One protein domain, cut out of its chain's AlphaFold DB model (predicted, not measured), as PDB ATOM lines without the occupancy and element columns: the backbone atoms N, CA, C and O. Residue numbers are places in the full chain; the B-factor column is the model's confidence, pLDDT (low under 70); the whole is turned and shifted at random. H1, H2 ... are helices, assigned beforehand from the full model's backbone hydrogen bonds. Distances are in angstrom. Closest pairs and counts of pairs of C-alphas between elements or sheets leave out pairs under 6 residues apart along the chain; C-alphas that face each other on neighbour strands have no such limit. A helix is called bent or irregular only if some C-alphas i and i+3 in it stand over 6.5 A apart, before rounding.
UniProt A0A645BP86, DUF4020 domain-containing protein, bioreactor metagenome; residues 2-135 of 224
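AT A GLANCE: This is residues 2 to 135 of the 224 residues of the protein "DUF4020 domain-containing protein" of bioreactor metagenome (UniProt A0A645BP86). This is a compact body of helices, with the bent H6 toward one end of its longest axis and H2 toward the other, and H3 and H5 crossing between them. H7 lies side by side with H5, H4 packs on residues 24 to 29 of H2, and short H1 sits at the edge near H3. The printed part has 134 residues with seven named helices, H1 to H7 in order, and no named strand: all helix. The radius of gyration of the C-alphas is 14.3 A, and the spans are 39 by 30 by 24 A.

IN THESE COORDINATES: H6, residues 89 to 108, was assigned as one helix by its hydrogen bonds but is bent: C-alphas 98 and 101 are 7.8 A apart. Its arms are H6a, residues 89 to 98, from C-alpha 89 at (34.080, 38.979, 27.823), and H6b, residues 101 to 108. H5, residues 70 to 85, is 23.2 A long; H7 is residues 117 to 124. H3, residues 35 to 51, 24.4 A, is irregular, with C-alphas 36 and 39 8.3 A apart. H2, residues 13 to 29, 24.0 A, is irregular, with C-alphas 18 and 21 7.5 A apart. H4 is residues 60 to 67, and H1 residues 2 to 5, from (3.248, 33.080, 21.199).

HOW THE PARTS SIT: H6a and H6b stand at a steep tilt of 59 degrees. H6a is close to H5 but not clearly touching, with C-alphas of Leu 84 and Gln 92 closest at 6.6 A. H5 touches H7 at a shallow tilt of 8 degrees, the same way, closest at C-alphas of Cys 74 and Glu 119, 4.6 A. H5 touches H3 at a steep tilt of 45 degrees, closest at C-alphas of Ser 43 and Glu 79, 5.7 A. The hairpin H2 and H3 only just touch, with 3 pairs of C-alphas within 8 A, closest Phe 23 and Tyr 45, 7.3 A. Every O i to N i+4 pair is within hydrogen-bond range in H5, H6a, H6b and H7; in H2 9 of 13, H3 11 of 13, H4 3 of 4, and H1 is too short for one.

THE WHOLE: The C-alphas of Asp 33 and Ser 133 are farthest apart, at 41.8 A. The printed part has no cut and no long link. Residues 2 to 10 have pLDDT under 70 in this model.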
ATOM      1  N   TRP A   2       1.976  33.021  20.452       52.47
ATOM      2  CA  TRP A   2       3.248  33.080  21.199       52.47
ATOM      3  C   TRP A   2       4.103  31.803  21.097       52.47
ATOM      4  O   TRP A   2       5.303  31.907  20.895       52.47
ATOM      5  N   GLU A   3       3.500  30.613  21.161       49.69
ATOM      6  CA  GLU A   3       4.222  29.324  21.190       49.69
ATOM      7  C   GLU A   3       5.150  29.068  19.989       49.69
ATOM      8  O   GLU A   3       6.204  28.471  20.163       49.69
ATOM      9  N   GLY A   4       4.803  29.535  18.783       52.44
ATOM     10  CA  GLY A   4       5.702  29.439  17.625       52.44
ATOM     11  C   GLY A   4       6.856  30.439  17.719       52.44
ATOM     12  O   GLY A   4       8.018  30.073  17.604       52.44
ATOM     13  N   PHE A   5       6.527  31.698  18.017       56.66
ATOM     14  CA  PHE A   5       7.489  32.800  18.085       56.66
ATOM     15  C   PHE A   5       8.543  32.625  19.190       56.66
ATOM     16  O   PHE A   5       9.712  32.922  18.974       56.66
ATOM     17  N   LEU A   6       8.159  32.110  20.365       56.53
ATOM     18  CA  LEU A   6       9.087  31.925  21.488       56.53
ATOM     19  C   LEU A   6      10.127  30.813  21.247       56.53
ATOM     20  O   LEU A   6      11.149  30.800  21.933       56.53
ATOM     21  N   ASN A   7       9.892  29.917  20.283       52.31
ATOM     22  CA  ASN A   7      10.803  28.825  19.929       52.31
ATOM     23  C   ASN A   7      11.824  29.204  18.839       52.31
ATOM     24  O   ASN A   7      12.802  28.483  18.645       52.31
ATOM     25  N   GLU A   8      11.633  30.321  18.132       52.91
ATOM     26  CA  GLU A   8      12.557  30.782  17.094       52.91
ATOM     27  C   GLU A   8      13.560  31.807  17.651       52.91
ATOM     28  O   GLU A   8      13.206  32.777  18.318       52.91
ATOM     29  N   ASN A   9      14.847  31.633  17.339       58.28
ATOM     30  CA  ASN A   9      15.925  32.529  17.788       58.28
ATOM     31  C   ASN A   9      16.002  33.860  16.998       58.28
ATOM     32  O   ASN A   9      16.981  34.595  17.133       58.28
ATOM     33  N   ASN A  10      14.989  34.175  16.184       62.06
ATOM     34  CA  ASN A  10      15.052  35.125  15.067       62.06
ATOM     35  C   ASN A  10      14.398  36.494  15.352       62.06
ATOM     36  O   ASN A  10      13.812  37.100  14.457       62.06
ATOM     37  N   ILE A  11      14.478  37.003  16.585       70.56
ATOM     38  CA  ILE A  11      14.039  38.380  16.869       70.56
ATOM     39  C   ILE A  11      15.037  39.348  16.214       70.56
ATOM     40  O   ILE A  11      16.186  39.428  16.642       70.56
ATOM     41  N   THR A  12      14.604  40.066  15.177       79.88
ATOM     42  CA  THR A  12      15.330  41.203  14.583       79.88
ATOM     43  C   THR A  12      14.907  42.517  15.247       79.88
ATOM     44  O   THR A  12      13.909  42.551  15.967       79.88
ATOM     45  N   LEU A  13      15.628  43.615  14.983       80.06
ATOM     46  CA  LEU A  13      15.257  44.944  15.487       80.06
ATOM     47  C   LEU A  13      13.847  45.360  15.026       80.06
ATOM     48  O   LEU A  13      13.031  45.750  15.851       80.06
ATOM     49  N   GLU A  14      13.524  45.174  13.745       83.75
ATOM     50  CA  GLU A  14      12.202  45.477  13.167       83.75
ATOM     51  C   GLU A  14      11.073  44.671  13.841       83.75
ATOM     52  O   GLU A  14       9.998  45.191  14.151       83.75
ATOM     53  N   ILE A  15      11.326  43.385  14.117       83.12
ATOM     54  CA  ILE A  15      10.392  42.507  14.835       83.12
ATOM     55  C   ILE A  15      10.242  42.963  16.293       83.12
ATOM     56  O   ILE A  15       9.133  42.952  16.828       83.12
ATOM     57  N   PHE A  16      11.334  43.377  16.939       86.81
ATOM     58  CA  PHE A  16      11.306  43.925  18.291       86.81
ATOM     59  C   PHE A  16      10.485  45.220  18.368       86.81
ATOM     60  O   PHE A  16       9.600  45.301  19.216       86.81
ATOM     61  N   GLU A  17      10.702  46.184  17.471       87.81
ATOM     62  CA  GLU A  17       9.973  47.462  17.445       87.81
ATOM     63  C   GLU A  17       8.453  47.252  17.320       87.81
ATOM     64  O   GLU A  17       7.662  47.909  18.000       87.81
ATOM     65  N   TYR A  18       8.021  46.265  16.526       87.81
ATOM     66  CA  TYR A  18       6.608  45.888  16.418       87.81
ATOM     67  C   TYR A  18       6.063  45.153  17.667       87.81
ATOM     68  O   TYR A  18       4.871  45.233  17.999       87.81
ATOM     69  N   LEU A  19       6.916  44.418  18.388       87.94
ATOM     70  CA  LEU A  19       6.521  43.550  19.501       87.94
ATOM     71  C   LEU A  19       6.813  44.102  20.904       87.94
ATOM     72  O   LEU A  19       6.286  43.536  21.861       87.94
ATOM     73  N   GLU A  20       7.546  45.205  21.077       91.38
ATOM     74  CA  GLU A  20       7.867  45.795  22.393       91.38
ATOM     75  C   GLU A  20       6.610  45.972  23.259       91.38
ATOM     76  O   GLU A  20       6.500  45.425  24.365       91.38
ATOM     77  N   ALA A  21       5.601  46.670  22.730       92.31
ATOM     78  CA  ALA A  21       4.350  46.907  23.445       92.31
ATOM     79  C   ALA A  21       3.591  45.602  23.757       92.31
ATOM     80  O   ALA A  21       2.817  45.551  24.716       92.31
ATOM     81  N   HIS A  22       3.804  44.546  22.968       90.69
ATOM     82  CA  HIS A  22       3.213  43.226  23.172       90.69
ATOM     83  C   HIS A  22       3.929  42.458  24.287       90.69
ATOM     84  O   HIS A  22       3.247  41.947  25.177       90.69
ATOM     85  N   PHE A  23       5.266  42.462  24.323       90.44
ATOM     86  CA  PHE A  23       6.056  41.926  25.437       90.44
ATOM     87  C   PHE A  23       5.682  42.604  26.759       90.44
ATOM     88  O   PHE A  23       5.277  41.926  27.702       90.44
ATOM     89  N   LEU A  24       5.713  43.942  26.825       93.00
ATOM     90  CA  LEU A  24       5.407  44.703  28.046       93.00
ATOM     91  C   LEU A  24       3.967  44.487  28.557       93.00
ATOM     92  O   LEU A  24       3.716  44.543  29.767       93.00
ATOM     93  N   LYS A  25       3.006  44.214  27.663       92.81
ATOM     94  CA  LYS A  25       1.645  43.791  28.039       92.81
ATOM     95  C   LYS A  25       1.616  42.338  28.523       92.81
ATOM     96  O   LYS A  25       0.994  42.070  29.549       92.81
ATOM     97  N   ALA A  26       2.300  41.429  27.828       92.00
ATOM     98  CA  ALA A  26       2.315  39.995  28.112       92.00
ATOM     99  C   ALA A  26       2.885  39.647  29.498       92.00
ATOM    100  O   ALA A  26       2.357  38.740  30.134       92.00
ATOM    101  N   VAL A  27       3.845  40.424  30.023       92.06
ATOM    102  CA  VAL A  27       4.362  40.286  31.404       92.06
ATOM    103  C   VAL A  27       3.242  40.157  32.452       92.06
ATOM    104  O   VAL A  27       3.353  39.368  33.384       92.06
ATOM    105  N   ALA A  28       2.128  40.883  32.296       91.44
ATOM    106  CA  ALA A  28       1.021  40.854  33.259       91.44
ATOM    107  C   ALA A  28       0.266  39.507  33.324       91.44
ATOM    108  O   ALA A  28      -0.561  39.321  34.212       91.44
ATOM    109  N   ARG A  29       0.546  38.580  32.397       90.31
ATOM    110  CA  ARG A  29      -0.073  37.249  32.265       90.31
ATOM    111  C   ARG A  29       0.866  36.113  32.703       90.31
ATOM    112  O   ARG A  29       0.527  34.943  32.541       90.31
ATOM    113  N   LEU A  30       2.041  36.443  33.253       86.62
ATOM    114  CA  LEU A  30       3.060  35.474  33.683       86.62
ATOM    115  C   LEU A  30       2.578  34.510  34.778       86.62
ATOM    116  O   LEU A  30       2.871  33.322  34.702       86.62
ATOM    117  N   ASN A  31       1.785  34.988  35.745       83.12
ATOM    118  CA  ASN A  31       1.183  34.134  36.782       83.12
ATOM    119  C   ASN A  31      -0.175  33.526  36.366       83.12
ATOM    120  O   ASN A  31      -0.871  32.977  37.217       83.12
ATOM    121  N   SER A  32      -0.597  33.667  35.103       85.38
ATOM    122  CA  SER A  32      -1.845  33.086  34.592       85.38
ATOM    123  C   SER A  32      -1.606  32.334  33.280       85.38
ATOM    124  O   SER A  32      -1.084  31.223  33.285       85.38
ATOM    125  N   ASP A  33      -1.959  32.925  32.145       82.06
ATOM    126  CA  ASP A  33      -2.075  32.247  30.857       82.06
ATOM    127  C   ASP A  33      -0.718  31.813  30.290       82.06
ATOM    128  O   ASP A  33      -0.659  30.942  29.427       82.06
ATOM    129  N   LEU A  34       0.368  32.461  30.727       85.06
ATOM    130  CA  LEU A  34       1.729  32.145  30.298       85.06
ATOM    131  C   LEU A  34       2.449  31.205  31.269       85.06
ATOM    132  O   LEU A  34       3.585  30.848  30.988       85.06
ATOM    133  N   LEU A  35       1.823  30.771  32.372       82.94
ATOM    134  CA  LEU A  35       2.485  29.973  33.413       82.94
ATOM    135  C   LEU A  35       3.090  28.663  32.869       82.94
ATOM    136  O   LEU A  35       4.164  28.255  33.299       82.94
ATOM    137  N   VAL A  36       2.429  28.036  31.889       85.50
ATOM    138  CA  VAL A  36       2.880  26.793  31.227       85.50
ATOM    139  C   VAL A  36       4.104  27.014  30.326       85.50
ATOM    140  O   VAL A  36       4.888  26.094  30.121       85.50
ATOM    141  N   ILE A  37       4.282  28.232  29.809       87.31
ATOM    142  CA  ILE A  37       5.369  28.627  28.896       87.31
ATOM    143  C   ILE A  37       6.235  29.748  29.495       87.31
ATOM    144  O   ILE A  37       6.797  30.584  28.775       87.31
ATOM    145  N   LYS A  38       6.290  29.814  30.834       89.69
ATOM    146  CA  LYS A  38       6.873  30.945  31.564       89.69
ATOM    147  C   LYS A  38       8.364  31.065  31.280       89.69
ATOM    148  O   LYS A  38       8.828  32.160  30.993       89.69
ATOM    149  N   ASP A  39       9.087  29.949  31.272       89.06
ATOM    150  CA  ASP A  39      10.541  29.950  31.125       89.06
ATOM    151  C   ASP A  39      10.947  30.347  29.695       89.06
ATOM    152  O   ASP A  39      11.821  31.192  29.520       89.06
ATOM    153  N   GLN A  40      10.221  29.879  28.667       89.62
ATOM    154  CA  GLN A  40      10.412  30.341  27.283       89.62
ATOM    155  C   GLN A  40      10.119  31.842  27.145       89.62
ATOM    156  O   GLN A  40      10.873  32.561  26.486       89.62
ATOM    157  N   PHE A  41       9.051  32.344  27.778       92.56
ATOM    158  CA  PHE A  41       8.752  33.776  27.758       92.56
ATOM    159  C   PHE A  41       9.835  34.596  28.469       92.56
ATOM    160  O   PHE A  41      10.266  35.610  27.925       92.56
ATOM    161  N   ILE A  42      10.293  34.178  29.654       94.25
ATOM    162  CA  ILE A  42      11.321  34.889  30.429       94.25
ATOM    163  C   ILE A  42      12.652  34.882  29.669       94.25
ATOM    164  O   ILE A  42      13.282  35.933  29.570       94.25
ATOM    165  N   SER A  43      13.035  33.764  29.043       91.69
ATOM    166  CA  SER A  43      14.241  33.679  28.211       91.69
ATOM    167  C   SER A  43      14.208  34.675  27.046       91.69
ATOM    168  O   SER A  43      15.156  35.434  26.830       91.69
ATOM    169  N   GLN A  44      13.076  34.769  26.341       90.19
ATOM    170  CA  GLN A  44      12.899  35.747  25.262       90.19
ATOM    171  C   GLN A  44      12.792  37.191  25.789       90.19
ATOM    172  O   GLN A  44      13.286  38.119  25.152       90.19
ATOM    173  N   TYR A  45      12.226  37.401  26.981       93.50
ATOM    174  CA  TYR A  45      12.186  38.707  27.642       93.50
ATOM    175  C   TYR A  45      13.596  39.205  28.010       93.50
ATOM    176  O   TYR A  45      13.927  40.366  27.762       93.50
ATOM    177  N   VAL A  46      14.457  38.318  28.528       93.69
ATOM    178  CA  VAL A  46      15.874  38.613  28.793       93.69
ATOM    179  C   VAL A  46      16.637  38.841  27.491       93.69
ATOM    180  O   VAL A  46      17.358  39.830  27.407       93.69
ATOM    181  N   ARG A  47      16.428  38.019  26.449       90.44
ATOM    182  CA  ARG A  47      17.012  38.241  25.109       90.44
ATOM    183  C   ARG A  47      16.745  39.658  24.606       90.44
ATOM    184  O   ARG A  47      17.655  40.319  24.110       90.44
ATOM    185  N   VAL A  48      15.503  40.118  24.741       92.12
ATOM    186  CA  VAL A  48      15.093  41.450  24.297       92.12
ATOM    187  C   VAL A  48      15.766  42.552  25.118       92.12
ATOM    188  O   VAL A  48      16.393  43.435  24.532       92.12
ATOM    189  N   ILE A  49      15.730  42.454  26.453       92.88
ATOM    190  CA  ILE A  49      16.462  43.349  27.373       92.88
ATOM    191  C   ILE A  49      17.945  43.466  26.994       92.88
ATOM    192  O   ILE A  49      18.531  44.546  27.025       92.88
ATOM    193  N   VAL A  50      18.548  42.334  26.648       89.62
ATOM    194  CA  VAL A  50      19.964  42.201  26.339       89.62
ATOM    195  C   VAL A  50      20.332  42.882  25.019       89.62
ATOM    196  O   VAL A  50      21.237  43.725  25.010       89.62
ATOM    197  N   TYR A  51      19.650  42.541  23.921       86.44
ATOM    198  CA  TYR A  51      20.081  42.930  22.574       86.44
ATOM    199  C   TYR A  51      19.435  44.210  22.039       86.44
ATOM    200  O   TYR A  51      20.062  44.871  21.216       86.44
ATOM    201  N   PHE A  52      18.229  44.570  22.493       90.12
ATOM    202  CA  PHE A  52      17.430  45.633  21.864       90.12
ATOM    203  C   PHE A  52      17.029  46.781  22.800       90.12
ATOM    204  O   PHE A  52      16.530  47.797  22.328       90.12
ATOM    205  N   VAL A  53      17.248  46.652  24.113       92.00
ATOM    206  CA  VAL A  53      16.880  47.688  25.092       92.00
ATOM    207  C   VAL A  53      18.126  48.382  25.645       92.00
ATOM    208  O   VAL A  53      18.905  47.779  26.389       92.00
ATOM    209  N   ASP A  54      18.278  49.672  25.337       89.75
ATOM    210  CA  ASP A  54      19.392  50.504  25.818       89.75
ATOM    211  C   ASP A  54      19.452  50.556  27.352       89.75
ATOM    212  O   ASP A  54      20.462  50.205  27.962       89.75
ATOM    213  N   ASP A  55      18.339  50.950  27.979       94.06
ATOM    214  CA  ASP A  55      18.193  51.081  29.431       94.06
ATOM    215  C   ASP A  55      16.993  50.254  29.930       94.06
ATOM    216  O   ASP A  55      15.861  50.753  30.018       94.06
ATOM    217  N   PRO A  56      17.212  48.973  30.278       95.88
ATOM    218  CA  PRO A  56      16.146  48.103  30.754       95.88
ATOM    219  C   PRO A  56      15.661  48.461  32.164       95.88
ATOM    220  O   PRO A  56      14.620  47.958  32.592       95.88
ATOM    221  N   LEU A  57      16.358  49.339  32.895       96.75
ATOM    222  CA  LEU A  57      16.023  49.698  34.274       96.75
ATOM    223  C   LEU A  57      14.876  50.710  34.359       96.75
ATOM    224  O   LEU A  57      14.199  50.758  35.384       96.75
ATOM    225  N   LYS A  58      14.618  51.477  33.293       95.12
ATOM    226  CA  LYS A  58      13.511  52.452  33.236       95.12
ATOM    227  C   LYS A  58      12.127  51.811  33.149       95.12
ATOM    228  O   LYS A  58      11.207  52.246  33.836       95.12
ATOM    229  N   ILE A  59      11.961  50.819  32.270       95.62
ATOM    230  CA  ILE A  59      10.642  50.263  31.918       95.62
ATOM    231  C   ILE A  59      10.618  48.747  32.090       95.62
ATOM    232  O   ILE A  59       9.759  48.238  32.806       95.62
ATOM    233  N   TRP A  60      11.550  48.028  31.465       96.69
ATOM    234  CA  TRP A  60      11.489  46.571  31.328       96.69
ATOM    235  C   TRP A  60      11.602  45.842  32.676       96.69
ATOM    236  O   TRP A  60      10.678  45.133  33.074       96.69
ATOM    237  N   ILE A  61      12.658  46.090  33.450       96.56
ATOM    238  CA  ILE A  61      12.834  45.492  34.781       96.56
ATOM    239  C   ILE A  61      11.708  45.905  35.757       96.56
ATOM    240  O   ILE A  61      11.083  45.012  36.335       96.56
ATOM    241  N   PRO A  62      11.335  47.195  35.921       96.19
ATOM    242  CA  PRO A  62      10.191  47.568  36.759       96.19
ATOM    243  C   PRO A  62       8.871  46.920  36.325       96.19
ATOM    244  O   PRO A  62       8.081  46.500  37.173       96.19
ATOM    245  N   ARG A  63       8.626  46.801  35.011       95.38
ATOM    246  CA  ARG A  63       7.432  46.143  34.468       95.38
ATOM    247  C   ARG A  63       7.420  44.659  34.814       95.38
ATOM    248  O   ARG A  63       6.384  44.186  35.270       95.38
ATOM    249  N   PHE A  64       8.543  43.961  34.643       95.75
ATOM    250  CA  PHE A  64       8.698  42.550  34.997       95.75
ATOM    251  C   PHE A  64       8.363  42.296  36.467       95.75
ATOM    252  O   PHE A  64       7.423  41.566  36.787       95.75
ATOM    253  N   PHE A  65       9.071  42.970  37.372       95.00
ATOM    254  CA  PHE A  65       8.916  42.770  38.812       95.00
ATOM    255  C   PHE A  65       7.537  43.180  39.345       95.00
ATOM    256  O   PHE A  65       7.073  42.580  40.312       95.00
ATOM    257  N   LYS A  66       6.845  44.138  38.708       94.06
ATOM    258  CA  LYS A  66       5.476  44.528  39.090       94.06
ATOM    259  C   LYS A  66       4.461  43.378  38.998       94.06
ATOM    260  O   LYS A  66       3.471  43.403  39.725       94.06
ATOM    261  N   PHE A  67       4.683  42.401  38.118       90.88
ATOM    262  CA  PHE A  67       3.768  41.271  37.913       90.88
ATOM    263  C   PHE A  67       4.409  39.904  38.190       90.88
ATOM    264  O   PHE A  67       3.773  38.887  37.940       90.88
ATOM    265  N   SER A  68       5.634  39.848  38.715       89.81
ATOM    266  CA  SER A  68       6.342  38.584  38.957       89.81
ATOM    267  C   SER A  68       6.266  38.154  40.419       89.81
ATOM    268  O   SER A  68       6.644  38.914  41.315       89.81
ATOM    269  N   GLY A  69       5.820  36.916  40.658       90.88
ATOM    270  CA  GLY A  69       6.025  36.226  41.934       90.88
ATOM    271  C   GLY A  69       7.498  35.868  42.160       90.88
ATOM    272  O   GLY A  69       8.330  36.033  41.268       90.88
ATOM    273  N   ASP A  70       7.835  35.378  43.352       92.38
ATOM    274  CA  ASP A  70       9.234  35.157  43.750       92.38
ATOM    275  C   ASP A  70       9.945  34.104  42.889       92.38
ATOM    276  O   ASP A  70      11.069  34.338  42.454       92.38
ATOM    277  N   GLU A  71       9.261  33.012  42.532       91.44
ATOM    278  CA  GLU A  71       9.771  32.001  41.594       91.44
ATOM    279  C   GLU A  71      10.172  32.624  40.240       91.44
ATOM    280  O   GLU A  71      11.250  32.356  39.717       91.44
ATOM    281  N   ILE A  72       9.347  33.528  39.707       92.00
ATOM    282  CA  ILE A  72       9.574  34.180  38.409       92.00
ATOM    283  C   ILE A  72      10.747  35.177  38.471       92.00
ATOM    284  O   ILE A  72      11.470  35.341  37.487       92.00
ATOM    285  N   LYS A  73      10.999  35.802  39.633       93.44
ATOM    286  CA  LYS A  73      12.211  36.613  39.865       93.44
ATOM    287  C   LYS A  73      13.465  35.736  39.866       93.44
ATOM    288  O   LYS A  73      14.464  36.115  39.258       93.44
ATOM    289  N   CYS A  74      13.401  34.550  40.477       94.25
ATOM    290  CA  CYS A  74      14.484  33.567  40.410       94.25
ATOM    291  C   CYS A  74      14.737  33.116  38.962       94.25
ATOM    292  O   CYS A  74      15.885  33.143  38.525       94.25
ATOM    293  N   SER A  75      13.692  32.790  38.184       94.31
ATOM    294  CA  SER A  75      13.830  32.448  36.756       94.31
ATOM    295  C   SER A  75      14.496  33.566  35.944       94.31
ATOM    296  O   SER A  75      15.357  33.273  35.122       94.31
ATOM    297  N   LEU A  76      14.187  34.846  36.201       95.62
ATOM    298  CA  LEU A  76      14.882  35.967  35.548       95.62
ATOM    299  C   LEU A  76      16.391  35.959  35.846       95.62
ATOM    300  O   LEU A  76      17.201  36.134  34.936       95.62
ATOM    301  N   ALA A  77      16.778  35.734  37.105       96.12
ATOM    302  CA  ALA A  77      18.186  35.664  37.490       96.12
ATOM    303  C   ALA A  77      18.900  34.441  36.879       96.12
ATOM    304  O   ALA A  77      20.062  34.540  36.470       96.12
ATOM    305  N   THR A  78      18.196  33.313  36.749       95.44
ATOM    306  CA  THR A  78      18.672  32.120  36.031       95.44
ATOM    307  C   THR A  78      18.874  32.393  34.541       95.44
ATOM    308  O   THR A  78      19.923  32.047  34.004       95.44
ATOM    309  N   GLU A  79      17.936  33.057  33.866       95.81
ATOM    310  CA  GLU A  79      18.080  33.384  32.442       95.81
ATOM    311  C   GLU A  79      19.244  34.356  32.197       95.81
ATOM    312  O   GLU A  79      20.070  34.110  31.317       95.81
ATOM    313  N   ILE A  80      19.412  35.393  33.029       96.19
ATOM    314  CA  ILE A  80      20.582  36.290  32.946       96.19
ATOM    315  C   ILE A  80      21.896  35.493  33.068       96.19
ATOM    316  O   ILE A  80      22.821  35.731  32.291       96.19
ATOM    317  N   LYS A  81      21.969  34.495  33.962       95.75
ATOM    318  CA  LYS A  81      23.123  33.582  34.087       95.75
ATOM    319  C   LYS A  81      23.389  32.795  32.799       95.75
ATOM    320  O   LYS A  81      24.532  32.713  32.350       95.75
ATOM    321  N   LEU A  82      22.347  32.211  32.200       93.81
ATOM    322  CA  LEU A  82      22.462  31.452  30.949       93.81
ATOM    323  C   LEU A  82      22.945  32.340  29.798       93.81
ATOM    324  O   LEU A  82      23.774  31.917  28.996       93.81
ATOM    325  N   PHE A  83      22.487  33.587  29.755       92.75
ATOM    326  CA  PHE A  83      22.956  34.584  28.804       92.75
ATOM    327  C   PHE A  83      24.425  34.985  29.042       92.75
ATOM    328  O   PHE A  83      25.218  34.916  28.105       92.75
ATOM    329  N   LEU A  84      24.828  35.295  30.283       94.69
ATOM    330  CA  LEU A  84      26.218  35.627  30.652       94.69
ATOM    331  C   LEU A  84      27.232  34.526  30.292       94.69
ATOM    332  O   LEU A  84      28.381  34.830  29.967       94.69
ATOM    333  N   ARG A  85      26.810  33.254  30.334       93.25
ATOM    334  CA  ARG A  85      27.632  32.089  29.965       93.25
ATOM    335  C   ARG A  85      27.962  32.026  28.468       93.25
ATOM    336  O   ARG A  85      28.977  31.438  28.107       93.25
ATOM    337  N   ASN A  86      27.105  32.586  27.615       90.50
ATOM    338  CA  ASN A  86      27.141  32.397  26.161       90.50
ATOM    339  C   ASN A  86      27.678  33.612  25.381       90.50
ATOM    340  O   ASN A  86      27.719  33.574  24.152       90.50
ATOM    341  N   ILE A  87      28.070  34.684  26.071       90.44
ATOM    342  CA  ILE A  87      28.572  35.930  25.471       90.44
ATOM    343  C   ILE A  87      30.081  36.102  25.690       90.44
ATOM    344  O   ILE A  87      30.654  35.531  26.619       90.44
ATOM    345  N   SER A  88      30.734  36.905  24.847       91.81
ATOM    346  CA  SER A  88      32.163  37.205  24.994       91.81
ATOM    347  C   SER A  88      32.436  38.091  26.215       91.81
ATOM    348  O   SER A  88      31.548  38.786  26.714       91.81
ATOM    349  N   LYS A  89      33.687  38.129  26.686       91.88
ATOM    350  CA  LYS A  89      34.080  38.979  27.823       91.88
ATOM    351  C   LYS A  89      33.891  40.479  27.543       91.88
ATOM    352  O   LYS A  89      33.539  41.238  28.441       91.88
ATOM    353  N   GLU A  90      34.042  40.900  26.289       93.00
ATOM    354  CA  GLU A  90      33.766  42.267  25.836       93.00
ATOM    355  C   GLU A  90      32.268  42.585  25.952       93.00
ATOM    356  O   GLU A  90      31.896  43.668  26.403       93.00
ATOM    357  N   GLN A  91      31.402  41.623  25.617       91.56
ATOM    358  CA  GLN A  91      29.954  41.749  25.795       91.56
ATOM    359  C   GLN A  91      29.559  41.738  27.280       91.56
ATOM    360  O   GLN A  91      28.730  42.554  27.678       91.56
ATOM    361  N   GLN A  92      30.179  40.891  28.115       93.88
ATOM    362  CA  GLN A  92      29.981  40.910  29.574       93.88
ATOM    363  C   GLN A  92      30.310  42.287  30.158       93.88
ATOM    364  O   GLN A  92      29.504  42.851  30.896       93.88
ATOM    365  N   LYS A  93      31.462  42.859  29.778       95.06
ATOM    366  CA  LYS A  93      31.867  44.207  30.186       95.06
ATOM    367  C   LYS A  93      30.872  45.269  29.711       95.06
ATOM    368  O   LYS A  93      30.419  46.074  30.520       95.06
ATOM    369  N   ALA A  94      30.458  45.224  28.444       93.19
ATOM    370  CA  ALA A  94      29.468  46.159  27.911       93.19
ATOM    371  C   ALA A  94      28.116  46.077  28.649       93.19
ATOM    372  O   ALA A  94      27.483  47.103  28.882       93.19
ATOM    373  N   TRP A  95      27.664  44.885  29.059       94.31
ATOM    374  CA  TRP A  95      26.438  44.744  29.858       94.31
ATOM    375  C   TRP A  95      26.621  45.261  31.279       94.31
ATOM    376  O   TRP A  95      25.723  45.926  31.797       94.31
ATOM    377  N   TRP A  96      27.772  44.968  31.894       96.62
ATOM    378  CA  TRP A  96      28.143  45.450  33.222       96.62
ATOM    379  C   TRP A  96      28.059  46.973  33.303       96.62
ATOM    380  O   TRP A  96      27.329  47.502  34.144       96.62
ATOM    381  N   GLU A  97      28.730  47.646  32.367       95.50
ATOM    382  CA  GLU A  97      28.788  49.103  32.251       95.50
ATOM    383  C   GLU A  97      27.435  49.715  31.848       95.50
ATOM    384  O   GLU A  97      27.046  50.737  32.411       95.50
ATOM    385  N   ARG A  98      26.687  49.093  30.918       95.06
ATOM    386  CA  ARG A  98      25.400  49.630  30.433       95.06
ATOM    387  C   ARG A  98      24.288  49.557  31.477       95.06
ATOM    388  O   ARG A  98      23.541  50.521  31.628       95.06
ATOM    389  N   TRP A  99      24.116  48.415  32.150       96.50
ATOM    390  CA  TRP A  99      22.947  48.211  33.018       96.50
ATOM    391  C   TRP A  99      23.113  47.184  34.142       96.50
ATOM    392  O   TRP A  99      22.482  47.353  35.184       96.50
ATOM    393  N   LEU A 100      23.915  46.127  33.979       97.00
ATOM    394  CA  LEU A 100      23.898  44.971  34.887       97.00
ATOM    395  C   LEU A 100      24.487  45.291  36.270       97.00
ATOM    396  O   LEU A 100      23.937  44.849  37.281       97.00
ATOM    397  N   LYS A 101      25.526  46.136  36.346       97.50
ATOM    398  CA  LYS A 101      26.012  46.660  37.632       97.50
ATOM    399  C   LYS A 101      24.904  47.424  38.354       97.50
ATOM    400  O   LYS A 101      24.595  47.157  39.515       97.50
ATOM    401  N   LYS A 102      24.245  48.339  37.631       97.69
ATOM    402  CA  LYS A 102      23.205  49.198  38.202       97.69
ATOM    403  C   LYS A 102      21.927  48.434  38.552       97.69
ATOM    404  O   LYS A 102      21.263  48.775  39.526       97.69
ATOM    405  N   TYR A 103      21.614  47.369  37.815       97.25
ATOM    406  CA  TYR A 103      20.598  46.390  38.187       97.25
ATOM    407  C   TYR A 103      20.891  45.836  39.580       97.25
ATOM    408  O   TYR A 103      20.063  45.986  40.474       97.25
ATOM    409  N   TRP A 104      22.078  45.263  39.781       96.75
ATOM    410  CA  TRP A 104      22.459  44.588  41.022       96.75
ATOM    411  C   TRP A 104      22.481  45.549  42.223       96.75
ATOM    412  O   TRP A 104      21.896  45.246  43.263       96.75
ATOM    413  N   GLU A 105      23.032  46.756  42.052       97.44
ATOM    414  CA  GLU A 105      22.955  47.841  43.045       97.44
ATOM    415  C   GLU A 105      21.507  48.230  43.392       97.44
ATOM    416  O   GLU A 105      21.169  48.434  44.558       97.44
ATOM    417  N   ASN A 106      20.623  48.325  42.393       97.00
ATOM    418  CA  ASN A 106      19.212  48.621  42.626       97.00
ATOM    419  C   ASN A 106      18.520  47.462  43.368       97.00
ATOM    420  O   ASN A 106      17.740  47.721  44.286       97.00
ATOM    421  N   ARG A 107      18.838  46.197  43.040       95.44
ATOM    422  CA  ARG A 107      18.317  45.019  43.757       95.44
ATOM    423  C   ARG A 107      18.704  45.055  45.241       95.44
ATOM    424  O   ARG A 107      17.823  44.862  46.080       95.44
ATOM    425  N   LEU A 108      19.962  45.385  45.566       94.88
ATOM    426  CA  LEU A 108      20.424  45.613  46.948       94.88
ATOM    427  C   LEU A 108      19.586  46.673  47.674       94.88
ATOM    428  O   LEU A 108      19.151  46.456  48.801       94.88
ATOM    429  N   GLY A 109      19.302  47.795  47.004       94.00
ATOM    430  CA  GLY A 109      18.436  48.861  47.518       94.00
ATOM    431  C   GLY A 109      16.943  48.507  47.606       94.00
ATOM    432  O   GLY A 109      16.137  49.371  47.947       94.00
ATOM    433  N   GLY A 110      16.541  47.272  47.283       94.12
ATOM    434  CA  GLY A 110      15.139  46.849  47.276       94.12
ATOM    435  C   GLY A 110      14.322  47.401  46.103       94.12
ATOM    436  O   GLY A 110      13.095  47.463  46.188       94.12
ATOM    437  N   VAL A 111      14.981  47.792  45.009       95.06
ATOM    438  CA  VAL A 111      14.371  48.356  43.797       95.06
ATOM    439  C   VAL A 111      14.448  47.337  42.650       95.06
ATOM    440  O   VAL A 111      15.499  46.731  42.430       95.06
ATOM    441  N   PRO A 112      13.367  47.104  41.883       92.06
ATOM    442  CA  PRO A 112      11.994  47.597  42.080       92.06
ATOM    443  C   PRO A 112      11.209  46.873  43.198       92.06
ATOM    444  O   PRO A 112      10.114  47.305  43.541       92.06
ATOM    445  N   ALA A 113      11.741  45.779  43.751       93.88
ATOM    446  CA  ALA A 113      11.184  45.056  44.901       93.88
ATOM    447  C   ALA A 113      12.312  44.555  45.822       93.88
ATOM    448  O   ALA A 113      13.480  44.603  45.444       93.88
ATOM    449  N   LYS A 114      12.017  44.008  47.006       93.75
ATOM    450  CA  LYS A 114      13.065  43.363  47.825       93.75
ATOM    451  C   LYS A 114      13.715  42.186  47.074       93.75
ATOM    452  O   LYS A 114      13.058  41.550  46.247       93.75
ATOM    453  N   LEU A 115      14.999  41.937  47.335       94.06
ATOM    454  CA  LEU A 115      15.667  40.683  46.967       94.06
ATOM    455  C   LEU A 115      15.025  39.518  47.728       94.06
ATOM    456  O   LEU A 115      14.629  39.681  48.885       94.06
ATOM    457  N   VAL A 116      14.948  38.355  47.086       93.62
ATOM    458  CA  VAL A 116      14.480  37.102  47.703       93.62
ATOM    459  C   VAL A 116      15.618  36.073  47.747       93.62
ATOM    460  O   VAL A 116      16.489  36.123  46.879       93.62
ATOM    461  N   PRO A 117      15.658  35.134  48.715       93.19
ATOM    462  CA  PRO A 117      16.837  34.285  48.913       93.19
ATOM    463  C   PRO A 117      17.271  33.481  47.676       93.19
ATOM    464  O   PRO A 117      18.451  33.470  47.341       93.19
ATOM    465  N   GLY A 118      16.320  32.897  46.936       92.81
ATOM    466  CA  GLY A 118      16.613  32.167  45.694       92.81
ATOM    467  C   GLY A 118      17.052  33.052  44.517       92.81
ATOM    468  O   GLY A 118      17.692  32.563  43.586       92.81
ATOM    469  N   GLU A 119      16.749  34.356  44.548       94.38
ATOM    470  CA  GLU A 119      17.284  35.328  43.586       94.38
ATOM    471  C   GLU A 119      18.764  35.588  43.902       94.38
ATOM    472  O   GLU A 119      19.593  35.521  43.002       94.38
ATOM    473  N   ILE A 120      19.110  35.768  45.184       95.12
ATOM    474  CA  ILE A 120      20.497  35.946  45.653       95.12
ATOM    475  C   ILE A 120      21.355  34.717  45.305       95.12
ATOM    476  O   ILE A 120      22.430  34.878  44.730       95.12
ATOM    477  N   GLU A 121      20.872  33.496  45.577       94.62
ATOM    478  CA  GLU A 121      21.556  32.239  45.211       94.62
ATOM    479  C   GLU A 121      21.842  32.172  43.695       94.62
ATOM    480  O   GLU A 121      22.967  31.881  43.284       94.62
ATOM    481  N   ASN A 122      20.876  32.551  42.848       94.88
ATOM    482  CA  ASN A 122      21.079  32.588  41.394       94.88
ATOM    483  C   ASN A 122      21.994  33.719  40.904       94.88
ATOM    484  O   ASN A 122      22.678  33.529  39.899       94.88
ATOM    485  N   MET A 123      22.018  34.868  41.586       97.12
ATOM    486  CA  MET A 123      22.899  35.994  41.252       97.12
ATOM    487  C   MET A 123      24.358  35.730  41.649       97.12
ATOM    488  O   MET A 123      25.269  36.147  40.938       97.12
ATOM    489  N   LEU A 124      24.612  34.990  42.735       96.88
ATOM    490  CA  LEU A 124      25.970  34.569  43.103       96.88
ATOM    491  C   LEU A 124      26.584  33.631  42.049       96.88
ATOM    492  O   LEU A 124      27.754  33.777  41.701       96.88
ATOM    493  N   GLU A 125      25.779  32.749  41.450       96.19
ATOM    494  CA  GLU A 125      26.174  31.878  40.327       96.19
ATOM    495  C   GLU A 125      26.515  32.638  39.022       96.19
ATOM    496  O   GLU A 125      26.914  32.020  38.033       96.19
ATOM    497  N   TRP A 126      26.391  33.971  38.980       97.38
ATOM    498  CA  TRP A 126      26.930  34.786  37.884       97.38
ATOM    499  C   TRP A 126      28.448  34.972  37.997       97.38
ATOM    500  O   TRP A 126      29.131  35.052  36.977       97.38
ATOM    501  N   LEU A 127      28.987  35.022  39.220       97.69
ATOM    502  CA  LEU A 127      30.371  35.424  39.495       97.69
ATOM    503  C   LEU A 127      31.438  34.592  38.749       97.69
ATOM    504  O   LEU A 127      32.332  35.211  38.178       97.69
ATOM    505  N   PRO A 128      31.353  33.247  38.634       96.88
ATOM    506  CA  PRO A 128      32.343  32.461  37.883       96.88
ATOM    507  C   PRO A 128      32.359  32.758  36.378       96.88
ATOM    508  O   PRO A 128      33.343  32.471  35.687       96.88
ATOM    509  N   LEU A 129      31.257  33.288  35.840       96.00
ATOM    510  CA  LEU A 129      31.105  33.577  34.416       96.00
ATOM    511  C   LEU A 129      31.796  34.888  34.039       96.00
ATOM    512  O   LEU A 129      32.343  34.975  32.940       96.00
ATOM    513  N   LEU A 130      31.799  35.863  34.952       95.69
ATOM    514  CA  LEU A 130      32.387  37.189  34.769       95.69
ATOM    515  C   LEU A 130      33.919  37.102  34.719       95.69
ATOM    516  O   LEU A 130      34.531  36.344  35.473       95.69
ATOM    517  N   LYS A 131      34.537  37.856  33.805       89.56
ATOM    518  CA  LYS A 131      35.990  37.850  33.551       89.56
ATOM    519  C   LYS A 131      36.627  39.216  33.781       89.56
ATOM    520  O   LYS A 131      35.942  40.239  33.794       89.56
ATOM    521  N   ASP A 132      37.953  39.216  33.897       87.69
ATOM    522  CA  ASP A 132      38.779  40.413  34.070       87.69
ATOM    523  C   ASP A 132      38.243  41.295  35.235       87.69
ATOM    524  O   ASP A 132      37.754  40.779  36.242       87.69
ATOM    525  N   SER A 133      38.292  42.627  35.117       89.38
ATOM    526  CA  SER A 133      37.862  43.557  36.181       89.38
ATOM    527  C   SER A 133      36.384  43.441  36.583       89.38
ATOM    528  O   SER A 133      36.015  43.863  37.680       89.38
ATOM    529  N   VAL A 134      35.536  42.869  35.721       96.31
ATOM    530  CA  VAL A 134      34.094  42.722  35.972       96.31
ATOM    531  C   VAL A 134      33.838  41.779  37.149       96.31
ATOM    532  O   VAL A 134      32.920  42.026  37.927       96.31
ATOM    533  N   PHE A 135      34.664  40.742  37.330       97.44
ATOM    534  CA  PHE A 135      34.559  39.849  38.487       97.44
ATOM    535  C   PHE A 135      34.770  40.604  39.804       97.44
ATOM    536  O   PHE A 135      33.927  40.521  40.695       97.44
TER     537      PHE A 135